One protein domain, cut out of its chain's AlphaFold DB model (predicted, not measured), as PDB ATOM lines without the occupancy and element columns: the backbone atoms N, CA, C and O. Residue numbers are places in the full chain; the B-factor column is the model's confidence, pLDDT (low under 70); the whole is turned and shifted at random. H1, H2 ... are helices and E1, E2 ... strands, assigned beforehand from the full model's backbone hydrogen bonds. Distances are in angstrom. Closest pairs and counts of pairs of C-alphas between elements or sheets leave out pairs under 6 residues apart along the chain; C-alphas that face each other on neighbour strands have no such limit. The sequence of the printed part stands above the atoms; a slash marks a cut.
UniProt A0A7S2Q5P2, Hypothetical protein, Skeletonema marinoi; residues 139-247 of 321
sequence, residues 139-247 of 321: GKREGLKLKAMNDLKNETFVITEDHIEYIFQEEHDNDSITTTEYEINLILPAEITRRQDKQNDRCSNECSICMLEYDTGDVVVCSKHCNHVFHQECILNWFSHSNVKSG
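AT A GLANCE: This is residues 139 to 247 of the 321 residues of the protein "Hypothetical protein" of Skeletonema marinoi (UniProt A0A7S2Q5P2). A small core of three short strands, E1, E4 and E5, lies between two ends: on one side the long twisted hairpin of E2 and E3 reaches away as an arm whose tip, residues 172 to 177, sticks out free, and on the other side helices H1 and H3 meet at a steep tilt. The tiny helix H2 and the long stretch of residues 194 to 218 without a named element lie between the arm and the helices. The printed part has 109 residues, with three named helices and five named strands in the order H1 E1 E2 E3 H2 E4 E5 H3, a mixed class; both sheets, E1 - E4 - E5 and E2 - E3, are antiparallel. The whole is loose, with a radius of gyration of the C-alphas of 17.5 A, and the C-alphas span 64 by 28 by 25 A.

HOW THE PARTS SIT: H1, residues 139 to 151, touches H3, residues 232 to 241, closest at the C-alphas of Arg 141 and Ser 240, 5.6 A; they run opposite ways at a steep tilt of 45 degrees. E1, residues 156 to 158, is the antiparallel neighbour of E4, residues 219 to 222, with N 157 and O 220 within hydrogen-bond range at 2.9 A. E2, residues 164 to 173, and E3, residues 176 to 187, form a hairpin, with N 165 and O 185 at 2.9 A and N 169 and O 181 at 3.1 A; both are apart from E1 and E4. H2, residues 190 to 193, only grazes the sheet of three strands to which E1 and E4 belong, with its residues 192 to 193. E4 and E5, residues 229 to 231, form a hairpin, with N 221 and O 230 at 2.8 A. H3 is on this sheet, over E5, at a height of 9.2 A, and stands up from it at 48 degrees. Every O i to N i+4 pair is within hydrogen-bond range in H1 and H3; H2 is too short for one.

IN THESE COORDINATES: H1 begins at C-alpha 139 (168.108, 154.781, 171.579) and is 18.4 A long. E1 measures 7.2 A, E2 27.9 A, E3 31.4 A and H2 5.0 A. E3 begins at C-alpha 176 (150.918, 95.796, 165.383). E4 measures 10.4 A, E5 7.1 A and H3 14.4 A, ending at C-alpha 241 (161.978, 146.308, 163.624).

THE WHOLE: The C-alphas farthest apart, those of Gly 139 and Asp 175, are 64.3 A apart. The printed part has no cut. The link from H2 to E4, 25 residues, is long. The mean pLDDT of the printed part is 75.6; it is under 70 in residues 139 to 142, 168 to 183, 191 to 202 and 242 to 247.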
ATOM      1  N   GLY A 139     168.861 154.281 170.425       61.72
ATOM      2  CA  GLY A 139     168.108 154.781 171.579       61.72
ATOM      3  C   GLY A 139     166.592 154.724 171.384       61.72
ATOM      4  O   GLY A 139     165.876 154.231 172.252       61.72
ATOM      5  N   LYS A 140     166.088 155.131 170.211       64.69
ATOM      6  CA  LYS A 140     164.657 155.002 169.877       64.69
ATOM      7  C   LYS A 140     164.170 153.553 169.848       64.69
ATOM      8  O   LYS A 140     163.027 153.294 170.217       64.69
ATOM      9  N   ARG A 141     165.011 152.607 169.419       65.69
ATOM     10  CA  ARG A 141     164.648 151.179 169.374       65.69
ATOM     11  C   ARG A 141     164.572 150.569 170.766       65.69
ATOM     12  O   ARG A 141     163.603 149.873 171.054       65.69
ATOM     13  N   GLU A 142     165.540 150.877 171.620       67.19
ATOM     14  CA  GLU A 142     165.525 150.442 173.020       67.19
ATOM     15  C   GLU A 142     164.337 151.044 173.784       67.19
ATOM     16  O   GLU A 142     163.671 150.336 174.533       67.19
ATOM     17  N   GLY A 143     163.975 152.306 173.521       70.25
ATOM     18  CA  GLY A 143     162.777 152.922 174.107       70.25
ATOM     19  C   GLY A 143     161.471 152.222 173.709       70.25
ATOM     20  O   GLY A 143     160.613 151.977 174.556       70.25
ATOM     21  N   LEU A 144     161.326 151.841 172.434       71.25
ATOM     22  CA  LEU A 144     160.167 151.072 171.958       71.25
ATOM     23  C   LEU A 144     160.130 149.657 172.543       71.25
ATOM     24  O   LEU A 144     159.055 149.170 172.885       71.25
ATOM     25  N   LYS A 145     161.294 149.015 172.678       75.12
ATOM     26  CA  LYS A 145     161.426 147.701 173.312       75.12
ATOM     27  C   LYS A 145     161.016 147.758 174.781       75.12
ATOM     28  O   LYS A 145     160.234 146.922 175.213       75.12
ATOM     29  N   LEU A 146     161.481 148.765 175.519       76.44
ATOM     30  CA  LEU A 146     161.141 148.947 176.928       76.44
ATOM     31  C   LEU A 146     159.645 149.224 177.123       76.44
ATOM     32  O   LEU A 146     159.026 148.628 178.000       76.44
ATOM     33  N   LYS A 147     159.047 150.068 176.269       76.75
ATOM     34  CA  LYS A 147     157.597 150.305 176.282       76.75
ATOM     35  C   LYS A 147     156.818 149.012 176.015       76.75
ATOM     36  O   LYS A 147     155.963 148.650 176.809       76.75
ATOM     37  N   ALA A 148     157.183 148.274 174.967       78.25
ATOM     38  CA  ALA A 148     156.561 146.992 174.645       78.25
ATOM     39  C   ALA A 148     156.710 145.953 175.771       78.25
ATOM     40  O   ALA A 148     155.767 145.223 176.049       78.25
ATOM     41  N   MET A 149     157.867 145.897 176.441       82.00
ATOM     42  CA  MET A 149     158.082 145.024 177.602       82.00
ATOM     43  C   MET A 149     157.145 145.356 178.761       82.00
ATOM     44  O   MET A 149     156.657 144.449 179.426       82.00
ATOM     45  N   ASN A 150     156.911 146.643 179.011       80.94
ATOM     46  CA  ASN A 150     156.016 147.076 180.074       80.94
ATOM     47  C   ASN A 150     154.547 146.787 179.728       80.94
ATOM     48  O   ASN A 150     153.821 146.257 180.565       80.94
ATOM     49  N   ASP A 151     154.145 147.070 178.488       79.62
ATOM     50  CA  ASP A 151     152.775 146.867 178.000       79.62
ATOM     51  C   ASP A 151     152.384 145.375 177.960       79.62
ATOM     52  O   ASP A 151     151.212 145.051 178.120       79.62
ATOM     53  N   LEU A 152     153.365 144.480 177.774       83.00
ATOM     54  CA  LEU A 152     153.189 143.022 177.699       83.00
ATOM     55  C   LEU A 152     153.423 142.268 179.011       83.00
ATOM     56  O   LEU A 152     153.443 141.032 179.033       83.00
ATOM     57  N   LYS A 153     153.688 142.977 180.108       80.62
ATOM     58  CA  LYS A 153     154.133 142.346 181.354       80.62
ATOM     59  C   LYS A 153     153.117 141.342 181.907       80.62
ATOM     60  O   LYS A 153     153.525 140.350 182.500       80.62
ATOM     61  N   ASN A 154     151.823 141.585 181.710       80.62
ATOM     62  CA  ASN A 154     150.755 140.741 182.256       80.62
ATOM     63  C   ASN A 154     150.417 139.550 181.343       80.62
ATOM     64  O   ASN A 154     149.707 138.636 181.745       80.62
ATOM     65  N   GLU A 155     150.919 139.577 180.114       83.25
ATOM     66  CA  GLU A 155     150.711 138.592 179.056       83.25
ATOM     67  C   GLU A 155     151.961 137.723 178.848       83.25
ATOM     68  O   GLU A 155     151.972 136.823 178.006       83.25
ATOM     69  N   THR A 156     153.021 138.021 179.604       88.12
ATOM     70  CA  THR A 156     154.280 137.284 179.626       88.12
ATOM     71  C   THR A 156     154.248 136.248 180.747       88.12
ATOM     72  O   THR A 156     153.937 136.583 181.890       88.12
ATOM     73  N   PHE A 157     154.639 135.012 180.452       89.94
ATOM     74  CA  PHE A 157     154.789 133.953 181.449       89.94
ATOM     75  C   PHE A 157     155.993 133.055 181.140       89.94
ATOM     76  O   PHE A 157     156.552 133.091 180.043       89.94
ATOM     77  N   VAL A 158     156.412 132.280 182.141       91.06
ATOM     78  CA  VAL A 158     157.478 131.281 182.011       91.06
ATOM     79  C   VAL A 158     156.836 129.916 181.815       91.06
ATOM     80  O   VAL A 158     155.924 129.548 182.558       91.06
ATOM     81  N   ILE A 159     157.305 129.164 180.827       89.44
ATOM     82  CA  ILE A 159     156.835 127.805 180.574       89.44
ATOM     83  C   ILE A 159     157.317 126.898 181.709       89.44
ATOM     84  O   ILE A 159     158.502 126.871 182.041       89.44
ATOM     85  N   THR A 160     156.398 126.157 182.315       89.00
ATOM     86  CA  THR A 160     156.669 125.139 183.332       89.00
ATOM     87  C   THR A 160     156.243 123.786 182.775       89.00
ATOM     88  O   THR A 160     155.622 123.720 181.714       89.00
ATOM     89  N   GLU A 161     156.574 122.703 183.476       85.50
ATOM     90  CA  GLU A 161     156.149 121.349 183.089       85.50
ATOM     91  C   GLU A 161     154.619 121.246 182.952       85.50
ATOM     92  O   GLU A 161     154.130 120.593 182.036       85.50
ATOM     93  N   ASP A 162     153.868 121.986 183.776       85.25
ATOM     94  CA  ASP A 162     152.399 122.025 183.747       85.25
ATOM     95  C   ASP A 162     151.818 122.655 182.467       85.25
ATOM     96  O   ASP A 162     150.637 122.484 182.171       85.25
ATOM     97  N   HIS A 163     152.623 123.404 181.709       85.44
ATOM     98  CA  HIS A 163     152.196 124.042 180.460       85.44
ATOM     99  C   HIS A 163     152.431 123.152 179.229       85.44
ATOM    100  O   HIS A 163     152.073 123.553 178.124       85.44
ATOM    101  N   ILE A 164     153.043 121.972 179.383       85.81
ATOM    102  CA  ILE A 164     153.421 121.091 178.272       85.81
ATOM    103  C   ILE A 164     152.572 119.821 178.326       85.81
ATOM    104  O   ILE A 164     152.724 118.985 179.216       85.81
ATOM    105  N   GLU A 165     151.682 119.662 177.350       81.75
ATOM    106  CA  GLU A 165     150.796 118.505 177.253       81.75
ATOM    107  C   GLU A 165     151.404 117.439 176.343       81.75
ATOM    108  O   GLU A 165     151.750 117.702 175.188       81.75
ATOM    109  N   TYR A 166     151.512 116.225 176.884       76.88
ATOM    110  CA  TYR A 166     152.042 115.069 176.188       76.88
ATOM    111  C   TYR A 166     150.920 114.274 175.498       76.88
ATOM    112  O   TYR A 166     150.198 113.538 176.165       76.88
ATOM    113  N   ILE A 167     150.791 114.398 174.167       74.25
ATOM    114  CA  ILE A 167     149.844 113.608 173.367       74.25
ATOM    115  C   ILE A 167     150.556 112.424 172.715       74.25
ATOM    116  O   ILE A 167     151.497 112.585 171.941       74.25
ATOM    117  N   PHE A 168     150.065 111.225 173.017       68.31
ATOM    118  CA  PHE A 168     150.447 109.996 172.330       68.31
ATOM    119  C   PHE A 168     149.519 109.796 171.134       68.31
ATOM    120  O   PHE A 168     148.300 109.753 171.311       68.31
ATOM    121  N   GLN A 169     150.080 109.674 169.934       61.22
ATOM    122  CA  GLN A 169     149.331 109.190 168.779       61.22
ATOM    123  C   GLN A 169     149.629 107.696 168.604       61.22
ATOM    124  O   GLN A 169     150.784 107.276 168.528       61.22
ATOM    125  N   GLU A 170     148.576 106.880 168.614       60.66
ATOM    126  CA  GLU A 170     148.664 105.451 168.315       60.66
ATOM    127  C   GLU A 170     148.450 105.260 166.811       60.66
ATOM    128  O   GLU A 170     147.352 105.487 166.298       60.66
ATOM    129  N   GLU A 171     149.498 104.859 166.095       58.44
ATOM    130  CA  GLU A 171     149.387 104.483 164.688       58.44
ATOM    131  C   GLU A 171     148.955 103.013 164.592       58.44
ATOM    132  O   GLU A 171     149.630 102.107 165.087       58.44
ATOM    133  N   HIS A 172     147.796 102.775 163.975       58.69
ATOM    134  CA  HIS A 172     147.268 101.439 163.702       58.69
ATOM    135  C   HIS A 172     147.645 101.002 162.281       58.69
ATOM    136  O   HIS A 172     146.852 101.159 161.354       58.69
ATOM    137  N   ASP A 173     148.816 100.389 162.124       55.19
ATOM    138  CA  ASP A 173     149.190  99.684 160.895       55.19
ATOM    139  C   ASP A 173     149.202  98.162 161.129       55.19
ATOM    140  O   ASP A 173     149.944  97.646 161.960       55.19
ATOM    141  N   ASN A 174     148.362  97.433 160.378       61.25
ATOM    142  CA  ASN A 174     148.360  95.962 160.240       61.25
ATOM    143  C   ASN A 174     148.663  95.162 161.530       61.25
ATOM    144  O   ASN A 174     149.671  94.459 161.617       61.25
ATOM    145  N   ASP A 175     147.757  95.218 162.512       59.62
ATOM    146  CA  ASP A 175     147.741  94.342 163.701       59.62
ATOM    147  C   ASP A 175     148.959  94.458 164.652       59.62
ATOM    148  O   ASP A 175     149.103  93.673 165.592       59.62
ATOM    149  N   SER A 176     149.821  95.467 164.467       63.59
ATOM    150  CA  SER A 176     150.918  95.796 165.383       63.59
ATOM    151  C   SER A 176     150.753  97.225 165.901       63.59
ATOM    152  O   SER A 176     150.826  98.180 165.138       63.59
ATOM    153  N   ILE A 177     150.520  97.381 167.208       57.62
ATOM    154  CA  ILE A 177     150.530  98.699 167.857       57.62
ATOM    155  C   ILE A 177     151.978  99.198 167.879       57.62
ATOM    156  O   ILE A 177     152.803  98.688 168.644       57.62
ATOM    157  N   THR A 178     152.290 100.200 167.060       54.97
ATOM    158  CA  THR A 178     153.540 100.961 167.149       54.97
ATOM    159  C   THR A 178     153.245 102.338 167.735       54.97
ATOM    160  O   THR A 178     152.725 103.226 167.071       54.97
ATOM    161  N   THR A 179     153.566 102.525 169.016       53.47
ATOM    162  CA  THR A 179     153.481 103.825 169.702       53.47
ATOM    163  C   THR A 179     154.724 104.651 169.363       53.47
ATOM    164  O   THR A 179     155.696 104.641 170.121       53.47
ATOM    165  N   THR A 180     154.765 105.286 168.191       54.78
ATOM    166  CA  THR A 180     155.992 105.948 167.702       54.78
ATOM    167  C   THR A 180     155.933 107.463 167.596       54.78
ATOM    168  O   THR A 180     157.003 108.068 167.518       54.78
ATOM    169  N   GLU A 181     154.760 108.096 167.684       57.75
ATOM    170  CA  GLU A 181     154.658 109.550 167.528       57.75
ATOM    171  C   GLU A 181     154.117 110.246 168.782       57.75
ATOM    172  O   GLU A 181     153.130 109.847 169.405       57.75
ATOM    173  N   TYR A 182     154.846 111.286 169.182       68.56
ATOM    174  CA  TYR A 182     154.601 112.067 170.378       68.56
ATOM    175  C   TYR A 182     154.470 113.539 169.970       68.56
ATOM    176  O   TYR A 182     155.446 114.146 169.524       68.56
ATOM    177  N   GLU A 183     153.268 114.100 170.099       67.06
ATOM    178  CA  GLU A 183     153.012 115.522 169.862       67.06
ATOM    179  C   GLU A 183     152.978 116.287 171.189       67.06
ATOM    180  O   GLU A 183     152.337 115.879 172.163       67.06
ATOM    181  N   ILE A 184     153.661 117.431 171.206       74.00
ATOM    182  CA  ILE A 184     153.647 118.379 172.320       74.00
ATOM    183  C   ILE A 184     152.614 119.452 172.005       74.00
ATOM    184  O   ILE A 184     152.672 120.044 170.930       74.00
ATOM    185  N   ASN A 185     151.730 119.769 172.948       81.00
ATOM    186  CA  ASN A 185     150.930 120.991 172.888       81.00
ATOM    187  C   ASN A 185     151.297 121.934 174.026       81.00
ATOM    188  O   ASN A 185     151.478 121.499 175.163       81.00
ATOM    189  N   LEU A 186     151.368 123.233 173.724       83.38
ATOM    190  CA  LEU A 186     151.518 124.251 174.756       83.38
ATOM    191  C   LEU A 186     150.128 124.648 175.270       83.38
ATOM    192  O   LEU A 186     149.302 125.171 174.512       83.38
ATOM    193  N   ILE A 187     149.890 124.395 176.554       83.00
ATOM    194  CA  ILE A 187     148.686 124.794 177.282       83.00
ATOM    195  C   ILE A 187     148.895 126.207 177.804       83.00
ATOM    196  O   ILE A 187     149.843 126.496 178.540       83.00
ATOM    197  N   LEU A 188     147.989 127.101 177.436       78.31
ATOM    198  CA  LEU A 188     148.010 128.464 177.936       78.31
ATOM    199  C   LEU A 188     147.443 128.543 179.367       78.31
ATOM    200  O   LEU A 188     146.389 127.965 179.633       78.31
ATOM    201  N   PRO A 189     148.076 129.305 180.282       74.38
ATOM    202  CA  PRO A 189     147.520 129.575 181.604       74.38
ATOM    203  C   PRO A 189     146.096 130.139 181.534       74.38
ATOM    204  O   PRO A 189     145.806 131.015 180.712       74.38
ATOM    205  N   ALA A 190     145.228 129.709 182.456       71.69
ATOM    206  CA  ALA A 190     143.835 130.159 182.531       71.69
ATOM    207  C   ALA A 190     143.723 131.692 182.634       71.69
ATOM    208  O   ALA A 190     142.802 132.313 182.111       71.69
ATOM    209  N   GLU A 191     144.696 132.336 183.277       69.50
ATOM    210  CA  GLU A 191     144.855 133.788 183.368       69.50
ATOM    211  C   GLU A 191     144.820 134.486 182.010       69.50
ATOM    212  O   GLU A 191     144.300 135.599 181.911       69.50
ATOM    213  N   ILE A 192     145.343 133.814 180.989       69.00
ATOM    214  CA  ILE A 192     145.541 134.320 179.635       69.00
ATOM    215  C   ILE A 192     144.364 133.910 178.740       69.00
ATOM    216  O   ILE A 192     143.881 134.736 177.967       69.00
ATOM    217  N   THR A 193     143.844 132.685 178.887       64.00
ATOM    218  CA  THR A 193     142.732 132.158 178.069       64.00
ATOM    219  C   THR A 193     141.346 132.622 178.511       64.00
ATOM    220  O   THR A 193     140.407 132.565 177.721       64.00
ATOM    221  N   ARG A 194     141.208 133.184 179.725       55.31
ATOM    222  CA  ARG A 194     139.953 133.666 180.356       55.31
ATOM    223  C   ARG A 194     139.074 134.626 179.525       55.31
ATOM    224  O   ARG A 194     138.011 135.017 180.002       55.31
ATOM    225  N   ARG A 195     139.493 135.046 178.326       56.31
ATOM    226  CA  ARG A 195     138.796 136.018 177.466       56.31
ATOM    227  C   ARG A 195     138.185 135.438 176.184       56.31
ATOM    228  O   ARG A 195     137.480 136.184 175.508       56.31
ATOM    229  N   GLN A 196     138.430 134.176 175.829       55.56
ATOM    230  CA  GLN A 196     137.897 133.563 174.601       55.56
ATOM    231  C   GLN A 196     137.323 132.162 174.857       55.56
ATOM    232  O   GLN A 196     137.550 131.569 175.909       55.56
ATOM    233  N   ASP A 197     136.502 131.692 173.914       53.56
ATOM    234  CA  ASP A 197     135.717 130.460 173.992       53.56
ATOM    235  C   ASP A 197     136.549 129.254 174.455       53.56
ATOM    236  O   ASP A 197     137.626 128.982 173.927       53.56
ATOM    237  N   LYS A 198     136.003 128.511 175.428       53.16
ATOM    238  CA  LYS A 198     136.613 127.414 176.214       53.16
ATOM    239  C   LYS A 198     137.163 126.213 175.418       53.16
ATOM    240  O   LYS A 198     137.463 125.181 176.011       53.16
ATOM    241  N   GLN A 199     137.222 126.286 174.093       51.84
ATOM    242  CA  GLN A 199     137.470 125.131 173.235       51.84
ATOM    243  C   GLN A 199     138.881 125.074 172.636       51.84
ATOM    244  O   GLN A 199     139.201 124.063 172.015       51.84
ATOM    245  N   ASN A 200     139.731 126.100 172.794       58.62
ATOM    246  CA  ASN A 200     141.068 126.077 172.192       58.62
ATOM    247  C   ASN A 200     142.143 126.800 173.022       58.62
ATOM    248  O   ASN A 200     142.719 127.801 172.592       58.62
ATOM    249  N   ASP A 201     142.431 126.249 174.202       64.44
ATOM    250  CA  ASP A 201     143.544 126.680 175.067       64.44
ATOM    251  C   ASP A 201     144.907 126.138 174.592       64.44
ATOM    252  O   ASP A 201     145.943 126.397 175.210       64.44
ATOM    253  N   ARG A 202     144.907 125.382 173.486       69.12
ATOM    254  CA  ARG A 202     146.097 124.804 172.867       69.12
ATOM    255  C   ARG A 202     146.612 125.712 171.765       69.12
ATOM    256  O   ARG A 202     145.864 126.188 170.909       69.12
ATOM    257  N   CYS A 203     147.918 125.914 171.764       76.81
ATOM    258  CA  CYS A 203     148.622 126.622 170.710       76.81
ATOM    259  C   CYS A 203     149.795 125.778 170.204       76.81
ATOM    260  O   CYS A 203     150.218 124.826 170.860       76.81
ATOM    261  N   SER A 204     150.286 126.117 169.006       80.19
ATOM    262  CA  SER A 204     151.447 125.450 168.409       80.19
ATOM    263  C   SER A 204     152.610 125.404 169.401       80.19
ATOM    264  O   SER A 204     152.873 126.379 170.103       80.19
ATOM    265  N   ASN A 205     153.307 124.272 169.428       84.75
ATOM    266  CA  ASN A 205     154.474 124.033 170.272       84.75
ATOM    267  C   ASN A 205     155.742 124.763 169.815       84.75
ATOM    268  O   ASN A 205     156.770 124.621 170.469       84.75
ATOM    269  N   GLU A 206     155.691 125.537 168.731       89.31
ATOM    270  CA  GLU A 206     156.834 126.290 168.235       89.31
ATOM    271  C   GLU A 206     156.546 127.785 168.074       89.31
ATOM    272  O   GLU A 206     155.445 128.249 167.757       89.31
ATOM    273  N   CYS A 207     157.590 128.585 168.249       91.44
ATOM    274  CA  CYS A 207     157.535 130.006 167.975       91.44
ATOM    275  C   CYS A 207     157.682 130.267 166.477       91.44
ATOM    276  O   CYS A 207     158.777 130.176 165.931       91.44
ATOM    277  N   SER A 208     156.624 130.736 165.816       90.94
ATOM    278  CA  SER A 208     156.643 131.016 164.366       90.94
ATOM    279  C   SER A 208     157.628 132.112 163.902       90.94
ATOM    280  O   SER A 208     157.864 132.260 162.703       90.94
ATOM    281  N   ILE A 209     158.234 132.879 164.822       89.44
ATOM    282  CA  ILE A 209     159.287 133.857 164.488       89.44
ATOM    283  C   ILE A 209     160.653 133.176 164.350       89.44
ATOM    284  O   ILE A 209     161.370 133.442 163.383       89.44
ATOM    285  N   CYS A 210     161.045 132.347 165.323       92.56
ATOM    286  CA  CYS A 210     162.357 131.690 165.333       92.56
ATOM    287  C   CYS A 210     162.322 130.228 164.864       92.56
ATOM    288  O   CYS A 210     163.391 129.674 164.614       92.56
ATOM    289  N   MET A 211     161.130 129.650 164.691       90.38
ATOM    290  CA  MET A 211     160.884 128.252 164.314       90.38
ATOM    291  C   MET A 211     161.550 127.266 165.287       90.38
ATOM    292  O   MET A 211     162.171 126.290 164.867       90.38
ATOM    293  N   LEU A 212     161.519 127.594 166.584       89.00
ATOM    294  CA  LEU A 212     162.019 126.746 167.666       89.00
ATOM    295  C   LEU A 212     160.852 126.312 168.543       89.00
ATOM    296  O   LEU A 212     159.980 127.135 168.837       89.00
ATOM    297  N   GLU A 213     160.891 125.047 168.952       89.38
ATOM    298  CA  GLU A 213     160.001 124.469 169.954       89.38
ATOM    299  C   GLU A 213     160.156 125.183 171.301       89.38
ATOM    300  O   GLU A 213     161.206 125.758 171.597       89.38
ATOM    301  N   TYR A 214     159.081 125.162 172.081       88.81
ATOM    302  CA  TYR A 214     159.020 125.712 173.424       88.81
ATOM    303  C   TYR A 214     159.527 124.711 174.460       88.81
ATOM    304  O   TYR A 214     159.028 123.588 174.526       88.81
ATOM    305  N   ASP A 215     160.445 125.151 175.318       86.94
ATOM    306  CA  ASP A 215     160.990 124.358 176.415       86.94
ATOM    307  C   ASP A 215     160.603 124.929 177.787       86.94
ATOM    308  O   ASP A 215     160.272 126.106 177.966       86.94
ATOM    309  N   THR A 216     160.683 124.081 178.814       87.38
ATOM    310  CA  THR A 216     160.538 124.535 180.203       87.38
ATOM    311  C   THR A 216     161.597 125.588 180.552       87.38
ATOM    312  O   THR A 216     162.788 125.435 180.280       87.38
ATOM    313  N   GLY A 217     161.158 126.679 181.178       86.75
ATOM    314  CA  GLY A 217     161.986 127.840 181.495       86.75
ATOM    315  C   GLY A 217     161.979 128.939 180.430       86.75
ATOM    316  O   GLY A 217     162.468 130.035 180.717       86.75
ATOM    317  N   ASP A 218     161.395 128.706 179.252       91.19
ATOM    318  CA  ASP A 218     161.274 129.745 178.232       91.19
ATOM    319  C   ASP A 218     160.278 130.830 178.642       91.19
ATOM    320  O   ASP A 218     159.207 130.568 179.195       91.19
ATOM    321  N   VAL A 219     160.635 132.081 178.343       91.81
ATOM    322  CA  VAL A 219     159.780 133.246 178.584       91.81
ATOM    323  C   VAL A 219     159.010 133.563 177.311       91.81
ATOM    324  O   VAL A 219     159.583 133.988 176.299       91.81
ATOM    325  N   VAL A 220     157.696 133.393 177.368       92.00
ATOM    326  CA  VAL A 220     156.803 133.551 176.221       92.00
ATOM    327  C   VAL A 220     155.728 134.588 176.492       92.00
ATOM    328  O   VAL A 220     155.416 134.922 177.632       92.00
ATOM    329  N   VAL A 221     155.181 135.128 175.411       90.38
ATOM    330  CA  VAL A 221     154.131 136.140 175.421       90.38
ATOM    331  C   VAL A 221     152.996 135.667 174.535       90.38
ATOM    332  O   VAL A 221     153.222 135.297 173.380       90.38
ATOM    333  N   CYS A 222     151.778 135.737 175.058       88.31
ATOM    334  CA  CYS A 222     150.563 135.434 174.316       88.31
ATOM    335  C   CYS A 222     149.783 136.715 173.985       88.31
ATOM    336  O   CYS A 222     149.681 137.628 174.800       88.31
ATOM    337  N   SER A 223     149.216 136.792 172.782       84.06
ATOM    338  CA  SER A 223     148.318 137.894 172.414       84.06
ATOM    339  C   SER A 223     146.967 137.782 173.117       84.06
ATOM    340  O   SER A 223     146.339 136.726 173.083       84.06
ATOM    341  N   LYS A 224     146.438 138.914 173.598       76.12
ATOM    342  CA  LYS A 224     145.067 139.023 174.134       76.12
ATOM    343  C   LYS A 224     143.964 138.748 173.113       76.12
ATOM    344  O   LYS A 224     142.823 138.517 173.502       76.12
ATOM    345  N   HIS A 225     144.273 138.865 171.823       78.75
ATOM    346  CA  HIS A 225     143.257 138.909 170.769       78.75
ATOM    347  C   HIS A 225     143.266 137.681 169.863       78.75
ATOM    348  O   HIS A 225     142.297 137.465 169.138       78.75
ATOM    349  N   CYS A 226     144.355 136.907 169.839       82.00
ATOM    350  CA  CYS A 226     144.520 135.855 168.838       82.00
ATOM    351  C   CYS A 226     145.231 134.584 169.313       82.00
ATOM    352  O   CYS A 226     145.652 133.833 168.442       82.00
ATOM    353  N   ASN A 227     145.422 134.365 170.622       81.94
ATOM    354  CA  ASN A 227     146.010 133.154 171.239       81.94
ATOM    355  C   ASN A 227     147.342 132.656 170.639       81.94
ATOM    356  O   ASN A 227     147.754 131.520 170.849       81.94
ATOM    357  N   HIS A 228     148.037 133.503 169.881       88.31
ATOM    358  CA  HIS A 228     149.329 133.168 169.304       88.31
ATOM    359  C   HIS A 228     150.420 133.491 170.317       88.31
ATOM    360  O   HIS A 228     150.470 134.609 170.845       88.31
ATOM    361  N   VAL A 229     151.296 132.515 170.531       90.50
ATOM    362  CA  VAL A 229     152.403 132.579 171.482       90.50
ATOM    363  C   VAL A 229     153.713 132.787 170.745       90.50
ATOM    364  O   VAL A 229     153.902 132.293 169.630       90.50
ATOM    365  N   PHE A 230     154.610 133.546 171.366       92.31
ATOM    366  CA  PHE A 230     155.952 133.809 170.868       92.31
ATOM    367  C   PHE A 230     156.933 133.945 172.028       92.31
ATOM    368  O   PHE A 230     156.561 134.442 173.087       92.31
ATOM    369  N   HIS A 231     158.213 133.636 171.810       93.44
ATOM    370  CA  HIS A 231     159.256 134.042 172.752       93.44
ATOM    371  C   HIS A 231     159.234 135.560 172.960       93.44
ATOM    372  O   HIS A 231     159.150 136.323 171.989       93.44
ATOM    373  N   GLN A 232     159.385 135.995 174.212       91.88
ATOM    374  CA  GLN A 232     159.379 137.408 174.583       91.88
ATOM    375  C   GLN A 232     160.387 138.204 173.747       91.88
ATOM    376  O   GLN A 232     160.047 139.217 173.139       91.88
ATOM    377  N   GLU A 233     161.619 137.716 173.624       90.12
ATOM    378  CA  GLU A 233     162.649 138.391 172.831       90.12
ATOM    379  C   GLU A 233     162.295 138.476 171.342       90.12
ATOM    380  O   GLU A 233     162.554 139.493 170.690       90.12
ATOM    381  N   CYS A 234     161.678 137.425 170.797       91.25
ATOM    382  CA  CYS A 234     161.314 137.363 169.386       91.25
ATOM    383  C   CYS A 234     160.246 138.401 169.051       91.25
ATOM    384  O   CYS A 234     160.394 139.157 168.084       91.25
ATOM    385  N   ILE A 235     159.194 138.474 169.867       89.12
ATOM    386  CA  ILE A 235     158.091 139.396 169.621       89.12
ATOM    387  C   ILE A 235     158.491 140.853 169.912       89.12
ATOM    388  O   ILE A 235     158.165 141.753 169.140       89.12
ATOM    389  N   LEU A 236     159.310 141.106 170.935       86.94
ATOM    390  CA  LEU A 236     159.863 142.441 171.191       86.94
ATOM    391  C   LEU A 236     160.738 142.934 170.034       86.94
ATOM    392  O   LEU A 236     160.624 144.085 169.600       86.94
ATOM    393  N   ASN A 237     161.586 142.059 169.492       86.38
ATOM    394  CA  ASN A 237     162.408 142.392 168.335       86.38
ATOM    395  C   ASN A 237     161.541 142.684 167.107       86.38
ATOM    396  O   ASN A 237     161.818 143.654 166.394       86.38
ATOM    397  N   TRP A 238     160.471 141.912 166.893       86.19
ATOM    398  CA  TRP A 238     159.492 142.158 165.834       86.19
ATOM    399  C   TRP A 238     158.903 143.572 165.918       86.19
ATOM    400  O   TRP A 238     158.941 144.325 164.938       86.19
ATOM    401  N   PHE A 239     158.462 143.986 167.107       82.12
ATOM    402  CA  PHE A 239     157.924 145.328 167.325       82.12
ATOM    403  C   PHE A 239     158.967 146.426 167.125       82.12
ATOM    404  O   PHE A 239     158.666 147.444 166.499       82.12
ATOM    405  N   SER A 240     160.214 146.190 167.534       77.06
ATOM    406  CA  SER A 240     161.315 147.145 167.349       77.06
ATOM    407  C   SER A 240     161.761 147.324 165.887       77.06
ATOM    408  O   SER A 240     162.361 148.344 165.546       77.06
ATOM    409  N   HIS A 241     161.515 146.332 165.022       71.00
ATOM    410  CA  HIS A 241     161.978 146.308 163.624       71.00
ATOM    411  C   HIS A 241     160.936 146.796 162.615       71.00
ATOM    412  O   HIS A 241     161.270 147.105 161.467       71.00
ATOM    413  N   SER A 242     159.675 146.836 163.023       61.72
ATOM    414  CA  SER A 242     158.572 147.255 162.173       61.72
ATOM    415  C   SER A 242     158.716 148.705 161.671       61.72
ATOM    416  O   SER A 242     159.228 149.577 162.364       61.72
ATOM    417  N   ASN A 243     158.354 148.932 160.401       52.34
ATOM    418  CA  ASN A 243     158.811 150.028 159.531       52.34
ATOM    419  C   ASN A 243     159.050 151.410 160.187       52.34
ATOM    420  O   ASN A 243     158.192 152.294 160.182       52.34
ATOM    421  N   VAL A 244     160.314 151.676 160.535       51.69
ATOM    422  CA  VAL A 244     160.818 153.018 160.896       51.69
ATOM    423  C   VAL A 244     160.598 154.041 159.768       51.69
ATOM    424  O   VAL A 244     160.471 155.234 160.020       51.69
ATOM    425  N   LYS A 245     160.480 153.588 158.508       49.97
ATOM    426  CA  LYS A 245     160.233 154.455 157.338       49.97
ATOM    427  C   LYS A 245     158.901 155.207 157.388       49.97
ATOM    428  O   LYS A 245     158.791 156.247 156.750       49.97
ATOM    429  N   SER A 246     157.913 154.681 158.107       54.31
ATOM    430  CA  SER A 246     156.586 155.287 158.272       54.31
ATOM    431  C   SER A 246     156.356 155.844 159.679       54.31
ATOM    432  O   SER A 246     155.251 156.287 159.970       54.31
ATOM    433  N   GLY A 247     157.363 155.798 160.564       52.12
ATOM    434  CA  GLY A 247     157.241 156.262 161.951       52.12
ATOM    435  C   GLY A 247     156.217 155.492 162.796       52.12
ATOM    436  O   GLY A 247     155.843 155.964 163.863       52.12
TER     437      GLY A 247